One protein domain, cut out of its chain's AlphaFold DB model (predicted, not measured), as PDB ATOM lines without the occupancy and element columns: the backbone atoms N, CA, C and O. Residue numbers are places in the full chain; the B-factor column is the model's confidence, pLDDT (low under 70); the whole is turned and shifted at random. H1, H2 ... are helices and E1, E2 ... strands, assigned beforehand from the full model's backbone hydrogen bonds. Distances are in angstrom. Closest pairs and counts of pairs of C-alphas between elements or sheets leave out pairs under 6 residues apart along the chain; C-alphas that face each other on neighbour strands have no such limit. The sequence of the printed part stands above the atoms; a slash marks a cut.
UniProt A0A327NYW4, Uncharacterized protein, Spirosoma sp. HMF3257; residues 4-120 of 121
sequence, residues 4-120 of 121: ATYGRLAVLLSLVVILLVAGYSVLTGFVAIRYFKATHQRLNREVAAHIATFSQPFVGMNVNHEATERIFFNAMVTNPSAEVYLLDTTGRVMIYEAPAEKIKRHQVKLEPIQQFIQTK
ATOM      1  N   ALA A   4      35.260 -14.175 -10.234       63.69
ATOM      2  CA  ALA A   4      35.880 -13.084 -10.992       63.69
ATOM      3  C   ALA A   4      34.926 -12.366 -11.970       63.69
ATOM      4  O   ALA A   4      35.162 -11.208 -12.315       63.69
ATOM      5  N   THR A   5      33.852 -13.020 -12.426       66.56
ATOM      6  CA  THR A   5      32.889 -12.441 -13.381       66.56
ATOM      7  C   THR A   5      31.869 -11.534 -12.693       66.56
ATOM      8  O   THR A   5      31.604 -10.438 -13.188       66.56
ATOM      9  N   TYR A   6      31.362 -11.926 -11.518       78.81
ATOM     10  CA  TYR A   6      30.416 -11.112 -10.744       78.81
ATOM     11  C   TYR A   6      31.047  -9.821 -10.208       78.81
ATOM     12  O   TYR A   6      30.400  -8.778 -10.226       78.81
ATOM     13  N   GLY A   7      32.326  -9.852  -9.810       80.94
ATOM     14  CA  GLY A   7      33.047  -8.651  -9.372       80.94
ATOM     15  C   GLY A   7      33.191  -7.601 -10.478       80.94
ATOM     16  O   GLY A   7      32.965  -6.417 -10.241       80.94
ATOM     17  N   ARG A   8      33.490  -8.026 -11.715       84.81
ATOM     18  CA  ARG A   8      33.561  -7.120 -12.878       84.81
ATOM     19  C   ARG A   8      32.208  -6.485 -13.190       84.81
ATOM     20  O   ARG A   8      32.150  -5.287 -13.453       84.81
ATOM     21  N   LEU A   9      31.134  -7.274 -13.127       86.94
ATOM     22  CA  LEU A   9      29.776  -6.775 -13.336       86.94
ATOM     23  C   LEU A   9      29.367  -5.780 -12.241       86.94
ATOM     24  O   LEU A   9      28.809  -4.732 -12.554       86.94
ATOM     25  N   ALA A  10      29.699  -6.065 -10.978       89.81
ATOM     26  CA  ALA A  10      29.427  -5.169  -9.859       89.81
ATOM     27  C   ALA A  10      30.157  -3.825 -10.010       89.81
ATOM     28  O   ALA A  10      29.522  -2.784  -9.879       89.81
ATOM     29  N   VAL A  11      31.449  -3.828 -10.367       92.81
ATOM     30  CA  VAL A  11      32.202  -2.581 -10.596       92.81
ATOM     31  C   VAL A  11      31.617  -1.782 -11.760       92.81
ATOM     32  O   VAL A  11      31.454  -0.570 -11.632       92.81
ATOM     33  N   LEU A  12      31.263  -2.436 -12.871       94.44
ATOM     34  CA  LEU A  12      30.622  -1.769 -14.009       94.44
ATOM     35  C   LEU A  12      29.295  -1.116 -13.606       94.44
ATOM     36  O   LEU A  12      29.074   0.053 -13.914       94.44
ATOM     37  N   LEU A  13      28.441  -1.839 -12.877       93.56
ATOM     38  CA  LEU A  13      27.168  -1.305 -12.393       93.56
ATOM     39  C   LEU A  13      27.372  -0.142 -11.419       93.56
ATOM     40  O   LEU A  13      26.731   0.896 -11.572       93.56
ATOM     41  N   SER A  14      28.293  -0.267 -10.461       94.75
ATOM     42  CA  SER A  14      28.627   0.821  -9.537       94.75
ATOM     43  C   SER A  14      29.146   2.054 -10.273       94.75
ATOM     44  O   SER A  14      28.741   3.167  -9.948       94.75
ATOM     45  N   LEU A  15      29.987   1.876 -11.294       96.94
ATOM     46  CA  LEU A  15      30.516   2.978 -12.095       96.94
ATOM     47  C   LEU A  15      29.391   3.697 -12.850       96.94
ATOM     48  O   LEU A  15      29.333   4.925 -12.826       96.94
ATOM     49  N   VAL A  16      28.457   2.954 -13.449       97.00
ATOM     50  CA  VAL A  16      27.278   3.538 -14.110       97.00
ATOM     51  C   VAL A  16      26.426   4.331 -13.118       97.00
ATOM     52  O   VAL A  16      26.055   5.464 -13.412       97.00
ATOM     53  N   VAL A  17      26.163   3.790 -11.924       97.31
ATOM     54  CA  VAL A  17      25.402   4.503 -10.884       97.31
ATOM     55  C   VAL A  17      26.116   5.789 -10.462       97.31
ATOM     56  O   VAL A  17      25.477   6.836 -10.379       97.31
ATOM     57  N   ILE A  18      27.435   5.747 -10.260       97.81
ATOM     58  CA  ILE A  18      28.225   6.934  -9.906       97.81
ATOM     59  C   ILE A  18      28.140   7.993 -11.009       97.81
ATOM     60  O   ILE A  18      27.925   9.167 -10.706       97.81
ATOM     61  N   LEU A  19      28.256   7.598 -12.279       97.81
ATOM     62  CA  LEU A  19      28.131   8.527 -13.404       97.81
ATOM     63  C   LEU A  19      26.736   9.152 -13.483       97.81
ATOM     64  O   LEU A  19      26.625  10.350 -13.738       97.81
ATOM     65  N   LEU A  20      25.683   8.373 -13.232       97.88
ATOM     66  CA  LEU A  20      24.312   8.885 -13.208       97.88
ATOM     67  C   LEU A  20      24.103   9.883 -12.068       97.88
ATOM     68  O   LEU A  20      23.543  10.954 -12.299       97.88
ATOM     69  N   VAL A  21      24.589   9.573 -10.863       97.94
ATOM     70  CA  VAL A  21      24.504  10.483  -9.713       97.94
ATOM     71  C   VAL A  21      25.288  11.764  -9.986       97.94
ATOM     72  O   VAL A  21      24.744  12.854  -9.828       97.94
ATOM     73  N   ALA A  22      26.527  11.654 -10.468       97.62
ATOM     74  CA  ALA A  22      27.350  12.813 -10.803       97.62
ATOM     75  C   ALA A  22      26.693  13.680 -11.889       97.62
ATOM     76  O   ALA A  22      26.596  14.899 -11.734       97.62
ATOM     77  N   GLY A  23      26.183  13.057 -12.956       97.69
ATOM     78  CA  GLY A  23      25.466  13.748 -14.024       97.69
ATOM     79  C   GLY A  23      24.217  14.469 -13.516       97.69
ATOM     80  O   GLY A  23      24.010  15.644 -13.827       97.69
ATOM     81  N   TYR A  24      23.424  13.806 -12.672       97.44
ATOM     82  CA  TYR A  24      22.236  14.396 -12.060       97.44
ATOM     83  C   TYR A  24      22.574  15.579 -11.141       97.44
ATOM     84  O   TYR A  24      21.914  16.621 -11.211       97.44
ATOM     85  N   SER A  25      23.619  15.464 -10.318       96.00
ATOM     86  CA  SER A  25      24.072  16.548  -9.441       96.00
ATOM     87  C   SER A  25      24.550  17.766 -10.235       96.00
ATOM     88  O   SER A  25      24.173  18.892  -9.907       96.00
ATOM     89  N   VAL A  26      25.322  17.556 -11.307       97.44
ATOM     90  CA  VAL A  26      25.788  18.645 -12.183       97.44
ATOM     91  C   VAL A  26      24.612  19.331 -12.875       97.44
ATOM     92  O   VAL A  26      24.533  20.561 -12.870       97.44
ATOM     93  N   LEU A  27      23.677  18.554 -13.432       96.94
ATOM     94  CA  LEU A  27      22.501  19.099 -14.105       96.94
ATOM     95  C   LEU A  27      21.646  19.927 -13.140       96.94
ATOM     96  O   LEU A  27      21.303  21.069 -13.441       96.94
ATOM     97  N   THR A  28      21.355  19.376 -11.962       96.50
ATOM     98  CA  THR A  28      20.570  20.059 -10.928       96.50
ATOM     99  C   THR A  28      21.244  21.359 -10.489       96.50
ATOM    100  O   THR A  28      20.587  22.397 -10.426       96.50
ATOM    101  N   GLY A  29      22.563  21.342 -10.268       96.00
ATOM    102  CA  GLY A  29      23.325  22.549  -9.935       96.00
ATOM    103  C   GLY A  29      23.270  23.608 -11.040       96.00
ATOM    104  O   GLY A  29      23.037  24.788 -10.764       96.00
ATOM    105  N   PHE A  30      23.417  23.199 -12.301       96.06
ATOM    106  CA  PHE A  30      23.328  24.108 -13.444       96.06
ATOM    107  C   PHE A  30      21.943  24.759 -13.554       96.06
ATOM    108  O   PHE A  30      21.843  25.980 -13.718       96.06
ATOM    109  N   VAL A  31      20.881  23.961 -13.424       96.31
ATOM    110  CA  VAL A  31      19.494  24.444 -13.455       96.31
ATOM    111  C   VAL A  31      19.232  25.396 -12.290       96.31
ATOM    112  O   VAL A  31      18.691  26.479 -12.511       96.31
ATOM    113  N   ALA A  32      19.677  25.057 -11.078       95.62
ATOM    114  CA  ALA A  32      19.495  25.895  -9.896       95.62
ATOM    115  C   ALA A  32      20.157  27.273 -10.060       95.62
ATOM    116  O   ALA A  32      19.518  28.298  -9.825       95.62
ATOM    117  N   ILE A  33      21.404  27.321 -10.541       94.38
ATOM    118  CA  ILE A  33      22.119  28.588 -10.773       94.38
ATOM    119  C   ILE A  33      21.431  29.416 -11.864       94.38
ATOM    120  O   ILE A  33      21.316  30.639 -11.738       94.38
ATOM    121  N   ARG A  34      20.978  28.776 -12.949       94.50
ATOM    122  CA  ARG A  34      20.251  29.457 -14.032       94.50
ATOM    123  C   ARG A  34      18.931  30.037 -13.544       94.50
ATOM    124  O   ARG A  34      18.645  31.194 -13.843       94.50
ATOM    125  N   TYR A  35      18.176  29.264 -12.770       94.12
ATOM    126  CA  TYR A  35      16.920  29.699 -12.177       94.12
ATOM    127  C   TYR A  35      17.136  30.870 -11.219       94.12
ATOM    128  O   TYR A  35      16.497  31.906 -11.365       94.12
ATOM    129  N   PHE A  36      18.107  30.756 -10.310       92.62
ATOM    130  CA  PHE A  36      18.467  31.828  -9.385       92.62
ATOM    131  C   PHE A  36      18.798  33.129 -10.128       92.62
ATOM    132  O   PHE A  36      18.216  34.174  -9.844       92.62
ATOM    133  N   LYS A  37      19.662  33.064 -11.152       90.56
ATOM    134  CA  LYS A  37      20.010  34.235 -11.974       90.56
ATOM    135  C   LYS A  37      18.796  34.833 -12.688       90.56
ATOM    136  O   LYS A  37      18.662  36.051 -12.706       90.56
ATOM    137  N   ALA A  38      17.923  34.005 -13.258       90.38
ATOM    138  CA  ALA A  38      16.722  34.473 -13.948       90.38
ATOM    139  C   ALA A  38      15.737  35.160 -12.988       90.38
ATOM    140  O   ALA A  38      15.233  36.241 -13.290       90.38
ATOM    141  N   THR A  39      15.519  34.579 -11.807       91.44
ATOM    142  CA  THR A  39      14.657  35.150 -10.766       91.44
ATOM    143  C   THR A  39      15.197  36.490 -10.274       91.44
ATOM    144  O   THR A  39      14.454  37.471 -10.240       91.44
ATOM    145  N   HIS A  40      16.497  36.572  -9.980       90.12
ATOM    146  CA  HIS A  40      17.131  37.835  -9.598       90.12
ATOM    147  C   HIS A  40      17.057  38.884 -10.710       90.12
ATOM    148  O   HIS A  40      16.749  40.041 -10.438       90.12
ATOM    149  N   GLN A  41      17.280  38.495 -11.969       89.50
ATOM    150  CA  GLN A  41      17.184  39.415 -13.101       89.50
ATOM    151  C   GLN A  41      15.762  39.964 -13.272       89.50
ATOM    152  O   GLN A  41      15.591  41.153 -13.544       89.50
ATOM    153  N   ARG A  42      14.739  39.122 -13.083       89.69
ATOM    154  CA  ARG A  42      13.336  39.544 -13.133       89.69
ATOM    155  C   ARG A  42      13.002  40.527 -12.014       89.69
ATOM    156  O   ARG A  42      12.437  41.579 -12.295       89.69
ATOM    157  N   LEU A  43      13.399  40.218 -10.780       87.44
ATOM    158  CA  LEU A  43      13.193  41.109  -9.639       87.44
ATOM    159  C   LEU A  43      13.884  42.461  -9.857       87.44
ATOM    160  O   LEU A  43      13.255  43.509  -9.741       87.44
ATOM    161  N   ASN A  44      15.161  42.441 -10.244       88.12
ATOM    162  CA  ASN A  44      15.930  43.659 -10.490       88.12
ATOM    163  C   ASN A  44      15.325  44.500 -11.618       88.12
ATOM    164  O   ASN A  44      15.341  45.723 -11.533       88.12
ATOM    165  N   ARG A  45      14.757  43.872 -12.655       87.56
ATOM    166  CA  ARG A  45      14.031  44.581 -13.715       87.56
ATOM    167  C   ARG A  45      12.800  45.305 -13.175       87.56
ATOM    168  O   ARG A  45      12.587  46.462 -13.528       87.56
ATOM    169  N   GLU A  46      11.986  44.635 -12.362       86.00
ATOM    170  CA  GLU A  46      10.787  45.241 -11.773       86.00
ATOM    171  C   GLU A  46      11.172  46.420 -10.870       86.00
ATOM    172  O   GLU A  46      10.607  47.506 -11.005       86.00
ATOM    173  N   VAL A  47      12.199  46.255 -10.033       84.44
ATOM    174  CA  VAL A  47      12.742  47.329  -9.186       84.44
ATOM    175  C   VAL A  47      13.291  48.483 -10.028       84.44
ATOM    176  O   VAL A  47      12.952  49.635  -9.774       84.44
ATOM    177  N   ALA A  48      14.082  48.199 -11.065       84.81
ATOM    178  CA  ALA A  48      14.646  49.221 -11.945       84.81
ATOM    179  C   ALA A  48      13.556  50.031 -12.663       84.81
ATOM    180  O   ALA A  48      13.686  51.246 -12.783       84.81
ATOM    181  N   ALA A  49      12.463  49.391 -13.095       84.19
ATOM    182  CA  ALA A  49      11.327  50.087 -13.697       84.19
ATOM    183  C   ALA A  49      10.636  51.038 -12.702       84.19
ATOM    184  O   ALA A  49      10.301  52.168 -13.065       84.19
ATOM    185  N   HIS A  50      10.472  50.617 -11.443       82.44
ATOM    186  CA  HIS A  50       9.953  51.493 -10.389       82.44
ATOM    187  C   HIS A  50      10.910  52.663 -10.138       82.44
ATOM    188  O   HIS A  50      10.488  53.815 -10.204       82.44
ATOM    189  N   ILE A  51      12.207  52.398  -9.943       79.25
ATOM    190  CA  ILE A  51      13.215  53.447  -9.735       79.25
ATOM    191  C   ILE A  51      13.215  54.438 -10.901       79.25
ATOM    192  O   ILE A  51      13.177  55.638 -10.660       79.25
ATOM    193  N   ALA A  52      13.195  53.983 -12.155       79.94
ATOM    194  CA  ALA A  52      13.171  54.869 -13.322       79.94
ATOM    195  C   ALA A  52      11.909  55.749 -13.374       79.94
ATOM    196  O   ALA A  52      11.985  56.913 -13.761       79.94
ATOM    197  N   THR A  53      10.762  55.216 -12.943       78.12
ATOM    198  CA  THR A  53       9.492  55.958 -12.910       78.12
ATOM    199  C   THR A  53       9.483  57.023 -11.808       78.12
ATOM    200  O   THR A  53       9.010  58.136 -12.033       78.12
ATOM    201  N   PHE A  54      10.021  56.706 -10.625       69.62
ATOM    202  CA  PHE A  54       9.976  57.598  -9.459       69.62
ATOM    203  C   PHE A  54      11.177  58.540  -9.336       69.62
ATOM    204  O   PHE A  54      11.032  59.607  -8.749       69.62
ATOM    205  N   SER A  55      12.344  58.173  -9.875       66.94
ATOM    206  CA  SER A  55      13.557  58.997  -9.764       66.94
ATOM    207  C   SER A  55      13.508  60.278 -10.566       66.94
ATOM    208  O   SER A  55      14.204  61.211 -10.180       66.94
ATOM    209  N   GLN A  56      12.688  60.337 -11.628       66.31
ATOM    210  CA  GLN A  56      12.689  61.437 -12.602       66.31
ATOM    211  C   GLN A  56      14.113  61.988 -12.781       66.31
ATOM    212  O   GLN A  56      14.374  63.151 -12.467       66.31
ATOM    213  N   PRO A  57      15.068  61.137 -13.209       61.25
ATOM    214  CA  PRO A  57      16.491  61.442 -13.077       61.25
ATOM    215  C   PRO A  57      16.904  62.655 -13.918       61.25
ATOM    216  O   PRO A  57      17.999  63.180 -13.757       61.25
ATOM    217  N   PHE A  58      16.009  63.133 -14.782       61.00
ATOM    218  CA  PHE A  58      16.157  64.328 -15.585       61.00
ATOM    219  C   PHE A  58      15.039  65.326 -15.271       61.00
ATOM    220  O   PHE A  58      13.856  64.988 -15.325       61.00
ATOM    221  N   VAL A  59      15.424  66.577 -15.022       60.41
ATOM    222  CA  VAL A  59      14.526  67.738 -15.056       60.41
ATOM    223  C   VAL A  59      14.952  68.574 -16.264       60.41
ATOM    224  O   VAL A  59      15.967  69.270 -16.240       60.41
ATOM    225  N   GLY A  60      14.218  68.451 -17.374       63.25
ATOM    226  CA  GLY A  60      14.627  69.030 -18.661       63.25
ATOM    227  C   GLY A  60      15.817  68.280 -19.278       63.25
ATOM    228  O   GLY A  60      15.738  67.073 -19.473       63.25
ATOM    229  N   MET A  61      16.911  68.988 -19.594       57.12
ATOM    230  CA  MET A  61      18.163  68.388 -20.103       57.12
ATOM    231  C   MET A  61      19.205  68.103 -19.008       57.12
ATOM    232  O   MET A  61      20.255  67.537 -19.304       57.12
ATOM    233  N   ASN A  62      18.931  68.481 -17.754       58.78
ATOM    234  CA  ASN A  62      19.886  68.345 -16.658       58.78
ATOM    235  C   ASN A  62      19.507  67.175 -15.749       58.78
ATOM    236  O   ASN A  62      18.337  66.977 -15.415       58.78
ATOM    237  N   VAL A  63      20.522  66.418 -15.333       66.25
ATOM    238  CA  VAL A  63      20.365  65.339 -14.357       66.25
ATOM    239  C   VAL A  63      20.035  65.947 -12.996       66.25
ATOM    240  O   VAL A  63      20.780  66.789 -12.493       66.25
ATOM    241  N   ASN A  64      18.929  65.520 -12.388       72.56
ATOM    242  CA  ASN A  64      18.576  65.896 -11.024       72.56
ATOM    243  C   ASN A  64      19.322  64.980 -10.045       72.56
ATOM    244  O   ASN A  64      18.788  63.968  -9.583       72.56
ATOM    245  N   HIS A  65      20.589  65.321  -9.799       71.25
ATOM    246  CA  HIS A  65      21.501  64.541  -8.961       71.25
ATOM    247  C   HIS A  65      20.913  64.254  -7.576       71.25
ATOM    248  O   HIS A  65      20.843  63.098  -7.179       71.25
ATOM    249  N   GLU A  66      20.405  65.279  -6.892       70.62
ATOM    250  CA  GLU A  66      19.932  65.172  -5.507       70.62
ATOM    251  C   GLU A  66      18.707  64.248  -5.371       70.62
ATOM    252  O   GLU A  66      18.651  63.392  -4.485       70.62
ATOM    253  N   ALA A  67      17.732  64.360  -6.283       70.56
ATOM    254  CA  ALA A  67      16.568  63.473  -6.278       70.56
ATOM    255  C   ALA A  67      16.941  62.022  -6.633       70.56
ATOM    256  O   ALA A  67      16.385  61.077  -6.062       70.56
ATOM    257  N   THR A  68      17.897  61.851  -7.549       72.69
ATOM    258  CA  THR A  68      18.375  60.534  -7.992       72.69
ATOM    259  C   THR A  68      19.156  59.830  -6.882       72.69
ATOM    260  O   THR A  68      18.845  58.682  -6.561       72.69
ATOM    261  N   GLU A  69      20.100  60.524  -6.243       74.75
ATOM    262  CA  GLU A  69      20.897  60.019  -5.115       74.75
ATOM    263  C   GLU A  69      20.003  59.586  -3.954       74.75
ATOM    264  O   GLU A  69      20.108  58.458  -3.475       74.75
ATOM    265  N   ARG A  70      19.011  60.403  -3.578       75.62
ATOM    266  CA  ARG A  70      18.086  60.055  -2.488       75.62
ATOM    267  C   ARG A  70      17.292  58.774  -2.760       75.62
ATOM    268  O   ARG A  70      17.031  57.996  -1.840       75.62
ATOM    269  N   ILE A  71      16.885  58.537  -4.006       77.12
ATOM    270  CA  ILE A  71      16.149  57.319  -4.375       77.12
ATOM    271  C   ILE A  71      17.081  56.113  -4.459       77.12
ATOM    272  O   ILE A  71      16.689  55.021  -4.045       77.12
ATOM    273  N   PHE A  72      18.313  56.303  -4.928       78.31
ATOM    274  CA  PHE A  72      19.323  55.247  -4.956       78.31
ATOM    275  C   PHE A  72      19.698  54.824  -3.534       78.31
ATOM    276  O   PHE A  72      19.681  53.629  -3.234       78.31
ATOM    277  N   PHE A  73      19.904  55.791  -2.638       76.69
ATOM    278  CA  PHE A  73      20.109  55.559  -1.213       76.69
ATOM    279  C   PHE A  73      18.955  54.758  -0.602       76.69
ATOM    280  O   PHE A  73      19.180  53.712   0.002       76.69
ATOM    281  N   ASN A  74      17.702  55.175  -0.815       76.38
ATOM    282  CA  ASN A  74      16.540  54.450  -0.287       76.38
ATOM    283  C   ASN A  74      16.438  53.016  -0.839       76.38
ATOM    284  O   ASN A  74      16.095  52.088  -0.099       76.38
ATOM    285  N   ALA A  75      16.750  52.820  -2.125       75.94
ATOM    286  CA  ALA A  75      16.773  51.496  -2.740       75.94
ATOM    287  C   ALA A  75      17.840  50.592  -2.098       75.94
ATOM    288  O   ALA A  75      17.552  49.434  -1.790       75.94
ATOM    289  N   MET A  76      19.033  51.129  -1.828       75.19
ATOM    290  CA  MET A  76      20.125  50.414  -1.163       75.19
ATOM    291  C   MET A  76      19.862  50.158   0.324       75.19
ATOM    292  O   MET A  76      20.184  49.085   0.819       75.19
ATOM    293  N   VAL A  77      19.232  51.083   1.054       75.19
ATOM    294  CA  VAL A  77      18.830  50.841   2.454       75.19
ATOM    295  C   VAL A  77      17.812  49.700   2.533       75.19
ATOM    296  O   VAL A  77      17.880  48.868   3.435       75.19
ATOM    297  N   THR A  78      16.891  49.629   1.568       75.75
ATOM    298  CA  THR A  78      15.858  48.582   1.521       75.75
ATOM    299  C   THR A  78      16.432  47.230   1.094       75.75
ATOM    300  O   THR A  78      16.050  46.192   1.634       75.75
ATOM    301  N   ASN A  79      17.364  47.224   0.138       73.56
ATOM    302  CA  ASN A  79      18.101  46.036  -0.276       73.56
ATOM    303  C   ASN A  79      19.607  46.346  -0.337       73.56
ATOM    304  O   ASN A  79      20.102  46.731  -1.397       73.56
ATOM    305  N   PRO A  80      20.358  46.106   0.754       70.25
ATOM    306  CA  PRO A  80      21.792  46.416   0.829       70.25
ATOM    307  C   PRO A  80      22.663  45.631  -0.152       70.25
ATOM    308  O   PRO A  80      23.836  45.945  -0.330       70.25
ATOM    309  N   SER A  81      22.111  44.576  -0.758       71.94
ATOM    310  CA  SER A  81      22.789  43.792  -1.794       71.94
ATOM    311  C   SER A  81      22.543  44.335  -3.206       71.94
ATOM    312  O   SER A  81      23.166  43.851  -4.149       71.94
ATOM    313  N   ALA A  82      21.619  45.285  -3.380       74.88
ATOM    314  CA  ALA A  82      21.353  45.917  -4.663       74.88
ATOM    315  C   ALA A  82      22.342  47.059  -4.916       74.88
ATOM    316  O   ALA A  82      22.581  47.898  -4.054       74.88
ATOM    317  N   GLU A  83      22.868  47.116  -6.135       81.31
ATOM    318  CA  GLU A  83      23.725  48.201  -6.602       81.31
ATOM    319  C   GLU A  83      23.014  48.930  -7.744       81.31
ATOM    320  O   GLU A  83      22.569  48.306  -8.711       81.31
ATOM    321  N   VAL A  84      22.875  50.251  -7.619       82.88
ATOM    322  CA  VAL A  84      22.154  51.095  -8.577       82.88
ATOM    323  C   VAL A  84      23.131  52.083  -9.201       82.88
ATOM    324  O   VAL A  84      23.889  52.752  -8.499       82.88
ATOM    325  N   TYR A  85      23.104  52.159 -10.530       84.81
ATOM    326  CA  TYR A  85      23.992  52.996 -11.328       84.81
ATOM    327  C   TYR A  85      23.179  53.782 -12.350       84.81
ATOM    328  O   TYR A  85      22.335  53.207 -13.041       84.81
ATOM    329  N   LEU A  86      23.474  55.074 -12.494       85.12
ATOM    330  CA  LEU A  86      23.002  55.863 -13.629       85.12
ATOM    331  C   LEU A  86      24.057  55.811 -14.732       85.12
ATOM    332  O   LEU A  86      25.228  56.095 -14.475       85.12
ATOM    333  N   LEU A  87      23.644  55.453 -15.946       87.81
ATOM    334  CA  LEU A  87      24.514  55.407 -17.118       87.81
ATOM    335  C   LEU A  87      24.147  56.517 -18.105       87.81
ATOM    336  O   LEU A  87      22.969  56.841 -18.256       87.81
ATOM    337  N   ASP A  88      25.141  57.040 -18.821       86.50
ATOM    338  CA  ASP A  88      24.901  57.849 -20.016       86.50
ATOM    339  C   ASP A  88      24.551  56.975 -21.240       86.50
ATOM    340  O   ASP A  88      24.566  55.739 -21.198       86.50
ATOM    341  N   THR A  89      24.266  57.618 -22.374       87.00
ATOM    342  CA  THR A  89      23.934  56.946 -23.642       87.00
ATOM    343  C   THR A  89      25.097  56.160 -24.260       87.00
ATOM    344  O   THR A  89      24.881  55.398 -25.201       87.00
ATOM    345  N   THR A  90      26.316  56.306 -23.734       90.38
ATOM    346  CA  THR A  90      27.525  55.561 -24.129       90.38
ATOM    347  C   THR A  90      27.875  54.434 -23.149       90.38
ATOM    348  O   THR A  90      28.842  53.693 -23.360       90.38
ATOM    349  N   GLY A  91      27.093  54.291 -22.074       88.69
ATOM    350  CA  GLY A  91      27.287  53.298 -21.022       88.69
ATOM    351  C   GLY A  91      28.303  53.699 -19.955       88.69
ATOM    352  O   GLY A  91      28.746  52.835 -19.193       88.69
ATOM    353  N   ARG A  92      28.703  54.973 -19.882       90.06
ATOM    354  CA  ARG A  92      29.557  55.488 -18.804       90.06
ATOM    355  C   ARG A  92      28.734  55.677 -17.535       90.06
ATOM    356  O   ARG A  92      27.637  56.223 -17.585       90.06
ATOM    357  N   VAL A  93      29.281  55.256 -16.399       87.56
ATOM    358  CA  VAL A  93      28.656  55.464 -15.086       87.56
ATOM    359  C   VAL A  93      28.735  56.945 -14.709       87.56
ATOM    360  O   VAL A  93      29.832  57.488 -14.589       87.56
ATOM    361  N   MET A  94      27.578  57.589 -14.539       81.50
ATOM    362  CA  MET A  94      27.435  58.994 -14.139       81.50
ATOM    363  C   MET A  94      27.223  59.144 -12.629       81.50
ATOM    364  O   MET A  94      27.898  59.951 -12.002       81.50
ATOM    365  N   ILE A  95      26.302  58.361 -12.051       77.88
ATOM    366  CA  ILE A  95      25.924  58.421 -10.626       77.88
ATOM    367  C   ILE A  95      25.965  57.019 -10.033       77.88
ATOM    368  O   ILE A  95      25.515  56.059 -10.666       77.88
ATOM    369  N   TYR A  96      26.493  56.913  -8.818       77.06
ATOM    370  CA  TYR A  96      26.544  55.689  -8.030       77.06
ATOM    371  C   TYR A  96      26.555  56.031  -6.534       77.06
ATOM    372  O   TYR A  96      27.164  57.012  -6.129       77.06
ATOM    373  N   GLU A  97      25.924  55.185  -5.721       70.31
ATOM    374  CA  GLU A  97      25.830  55.326  -4.254       70.31
ATOM    375  C   GLU A  97      26.631  54.218  -3.540       70.31
ATOM    376  O   GLU A  97      26.196  53.577  -2.589       70.31
ATOM    377  N   ALA A  98      27.824  53.916  -4.055       67.38
ATOM    378  CA  ALA A  98      28.724  52.913  -3.488       67.38
ATOM    379  C   ALA A  98      30.082  53.548  -3.153       67.38
ATOM    380  O   ALA A  98      30.516  54.445  -3.879       67.38
ATOM    381  N   PRO A  99      30.803  53.071  -2.116       67.75
ATOM    382  CA  PRO A  99      32.183  53.488  -1.880       67.75
ATOM    383  C   PRO A  99      32.993  53.360  -3.173       67.75
ATOM    384  O   PRO A  99      32.960  52.302  -3.803       67.75
ATOM    385  N   ALA A 100      33.715  54.413  -3.571       65.75
ATOM    386  CA  ALA A 100      34.422  54.465  -4.858       65.75
ATOM    387  C   ALA A 100      35.367  53.263  -5.074       65.75
ATOM    388  O   ALA A 100      35.495  52.761  -6.189       65.75
ATOM    389  N   GLU A 101      35.938  52.730  -3.990       68.62
ATOM    390  CA  GLU A 101      36.788  51.529  -3.965       68.62
ATOM    391  C   GLU A 101      36.088  50.252  -4.467       68.62
ATOM    392  O   GLU A 101      36.745  49.299  -4.889       68.62
ATOM    393  N   LYS A 102      34.750  50.208  -4.439       69.19
ATOM    394  CA  LYS A 102      33.958  49.064  -4.908       69.19
ATOM    395  C   LYS A 102      33.641  49.124  -6.398       69.19
ATOM    396  O   LYS A 102      33.236  48.102  -6.959       69.19
ATOM    397  N   ILE A 103      33.840  50.263  -7.068       73.00
ATOM    398  CA  ILE A 103      33.573  50.339  -8.503       73.00
ATOM    399  C   ILE A 103      34.690  49.650  -9.270       73.00
ATOM    400  O   ILE A 103      35.774  50.185  -9.476       73.00
ATOM    401  N   LYS A 104      34.380  48.461  -9.781       74.12
ATOM    402  CA  LYS A 104      35.292  47.707 -10.649       74.12
ATOM    403  C   LYS A 104      35.143  48.063 -12.129       74.12
ATOM    404  O   LYS A 104      35.938  47.608 -12.947       74.12
ATOM    405  N   ARG A 105      34.098  48.814 -12.502       80.88
ATOM    406  CA  ARG A 105      33.740  49.062 -13.902       80.88
ATOM    407  C   ARG A 105      33.097  50.434 -14.100       80.88
ATOM    408  O   ARG A 105      31.998  50.673 -13.622       80.88
ATOM    409  N   HIS A 106      33.761  51.300 -14.862       85.12
ATOM    410  CA  HIS A 106      33.261  52.645 -15.191       85.12
ATOM    411  C   HIS A 106      32.502  52.719 -16.519       85.12
ATOM    412  O   HIS A 106      31.857  53.726 -16.804       85.12
ATOM    413  N   GLN A 107      32.567  51.656 -17.325       89.06
ATOM    414  CA  GLN A 107      31.865  51.576 -18.598       89.06
ATOM    415  C   GLN A 107      31.210  50.211 -18.803       89.06
ATOM    416  O   GLN A 107      31.841  49.150 -18.676       89.06
ATOM    417  N   VAL A 108      29.929  50.252 -19.141       90.31
ATOM    418  CA  VAL A 108      29.057  49.097 -19.327       90.31
ATOM    419  C   VAL A 108      28.661  49.011 -20.796       90.31
ATOM    420  O   VAL A 108      28.274  49.999 -21.407       90.31
ATOM    421  N   LYS A 109      28.757  47.811 -21.372       92.88
ATOM    422  CA  LYS A 109      28.271  47.546 -22.729       92.88
ATOM    423  C   LYS A 109      26.748  47.620 -22.736       92.88
ATOM    424  O   LYS A 109      26.107  46.879 -21.987       92.88
ATOM    425  N   LEU A 110      26.188  48.509 -23.549       92.75
ATOM    426  CA  LEU A 110      24.746  48.734 -23.599       92.75
ATOM    427  C   LEU A 110      24.020  47.726 -24.492       92.75
ATOM    428  O   LEU A 110      22.829  47.514 -24.290       92.75
ATOM    429  N   GLU A 111      24.709  47.066 -25.425       93.94
ATOM    430  CA  GLU A 111      24.089  46.163 -26.403       93.94
ATOM    431  C   GLU A 111      23.269  45.041 -25.737       93.94
ATOM    432  O   GLU A 111      22.099  44.875 -26.091       93.94
ATOM    433  N   PRO A 112      23.779  44.321 -24.713       91.62
ATOM    434  CA  PRO A 112      22.997  43.285 -24.035       91.62
ATOM    435  C   PRO A 112      21.804  43.848 -23.251       91.62
ATOM    436  O   PRO A 112      20.776  43.187 -23.128       91.62
ATOM    437  N   ILE A 113      21.933  45.067 -22.715       90.50
ATOM    438  CA  ILE A 113      20.882  45.733 -21.934       90.50
ATOM    439  C   ILE A 113      19.748  46.162 -22.864       90.50
ATOM    440  O   ILE A 113      18.579  45.899 -22.587       90.50
ATOM    441  N   GLN A 114      20.094  46.777 -23.992       91.44
ATOM    442  CA  GLN A 114      19.137  47.177 -25.017       91.44
ATOM    443  C   GLN A 114      18.394  45.961 -25.570       91.44
ATOM    444  O   GLN A 114      17.168  45.993 -25.653       91.44
ATOM    445  N   GLN A 115      19.107  44.870 -25.865       93.12
ATOM    446  CA  GLN A 115      18.484  43.625 -26.307       93.12
ATOM    447  C   GLN A 115      17.503  43.079 -25.257       93.12
ATOM    448  O   GLN A 115      16.368  42.761 -25.600       93.12
ATOM    449  N   PHE A 116      17.902  43.036 -23.981       90.75
ATOM    450  CA  PHE A 116      17.040  42.595 -22.880       90.75
ATOM    451  C   PHE A 116      15.768  43.448 -22.747       90.75
ATOM    452  O   PHE A 116      14.675  42.920 -22.546       90.75
ATOM    453  N   ILE A 117      15.876  44.771 -22.893       89.06
ATOM    454  CA  ILE A 117      14.716  45.673 -22.847       89.06
ATOM    455  C   ILE A 117      13.794  45.434 -24.053       89.06
ATOM    456  O   ILE A 117      12.576  45.348 -23.882       89.06
ATOM    457  N   GLN A 118      14.358  45.283 -25.256       91.38
ATOM    458  CA  GLN A 118      13.597  45.039 -26.489       91.38
ATOM    459  C   GLN A 118      12.825  43.718 -26.450       91.38
ATOM    460  O   GLN A 118      11.678  43.665 -26.893       91.38
ATOM    461  N   THR A 119      13.401  42.666 -25.863       90.12
ATOM    462  CA  THR A 119      12.717  41.375 -25.683       90.12
ATOM    463  C   THR A 119      11.708  41.385 -24.537       90.12
ATOM    464  O   THR A 119      11.154  40.340 -24.208       90.12
ATOM    465  N   LYS A 120      11.443  42.554 -23.931       79.56
ATOM    466  CA  LYS A 120      10.628  42.705 -22.721       79.56
ATOM    467  C   LYS A 120      11.084  41.756 -21.617       79.56
ATOM    468  O   LYS A 120      10.216  41.218 -20.931       79.56
TER     469      LYS A 120
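This is residues 4 to 120 of the 121 residues of an uncharacterized protein of Spirosoma sp. HMF3257 (UniProt A0A327NYW4). A small head, in which the two-stranded hairpin of E1 and E2 sits beside helix H2, has one very long, nearly straight helix, H1, reaching out of it as an arm. Residues 4 to 43 of H1 stick out free and make most of the length; H2 folds back against the last residues of H1, and the short helix H3 sits to one side of the head after a long link. The printed part has 117 residues, with the named elements H1, H2, E1, E2 and H3 in that order; the sheet E1 - E2 is antiparallel and the class is mostly helix. The whole is extended, with a radius of gyration of the C-alphas of 23.6 A and spans of 84 by 30 by 24 A.

The sheet is made of E1, residues 85 to 87, and E2, residues 93 to 96. H2 is residues 65 to 78, 19.9 A from first to last C-alpha. H1 is residues 4 to 55, 75.5 A long, from C-alpha 4 at (35.880, -13.084, -10.992) to C-alpha 55 at (13.557, 58.997, -9.764). H3 is residues 111 to 118, 10.6 A long, with C-alpha 118 at (13.597, 45.039, -26.489).

E1 and E2 form an antiparallel hairpin with 159 degrees between their directions. N 86 and O 95 are 2.9 A apart and N 94 and O 86 are 2.8 A apart, both within hydrogen-bond range. The closest C-alphas of H2 and E2, those of Glu 69 and Ile 95, are 7.6 A apart. H2 and E1 are near each other, with 7 pairs of C-alphas within 10 A. H1 and H2 touch and form a helical hairpin, opposite ways at a steep tilt of 39 degrees; H1 touches H2 with residues 51 to 55 alone, H2 touches H1 with residues 67 to 72 alone, and their closest C-alphas are those of Ser 55 and Thr 68, 5.4 A apart. H3 touches no helix and is apart from H1, H2 and E1. In H2 and H3 every O i to N i+4 pair is within hydrogen-bond range; in H1 it is 47 of 48.

The C-alphas of Ala 4 and Gly 60, the two farthest apart, are 85.2 A apart. Without residues 4 to 43, the body of 77 residues spans 31 by 30 by 24 A. The printed part has no cut. The link from E2 to H3, residues 97 to 110, is long, and the link from E1 to E2 is tight. The mean pLDDT of the printed part is 83.2; residues 4 to 5, 54 to 63 and 98 to 102 are under 70.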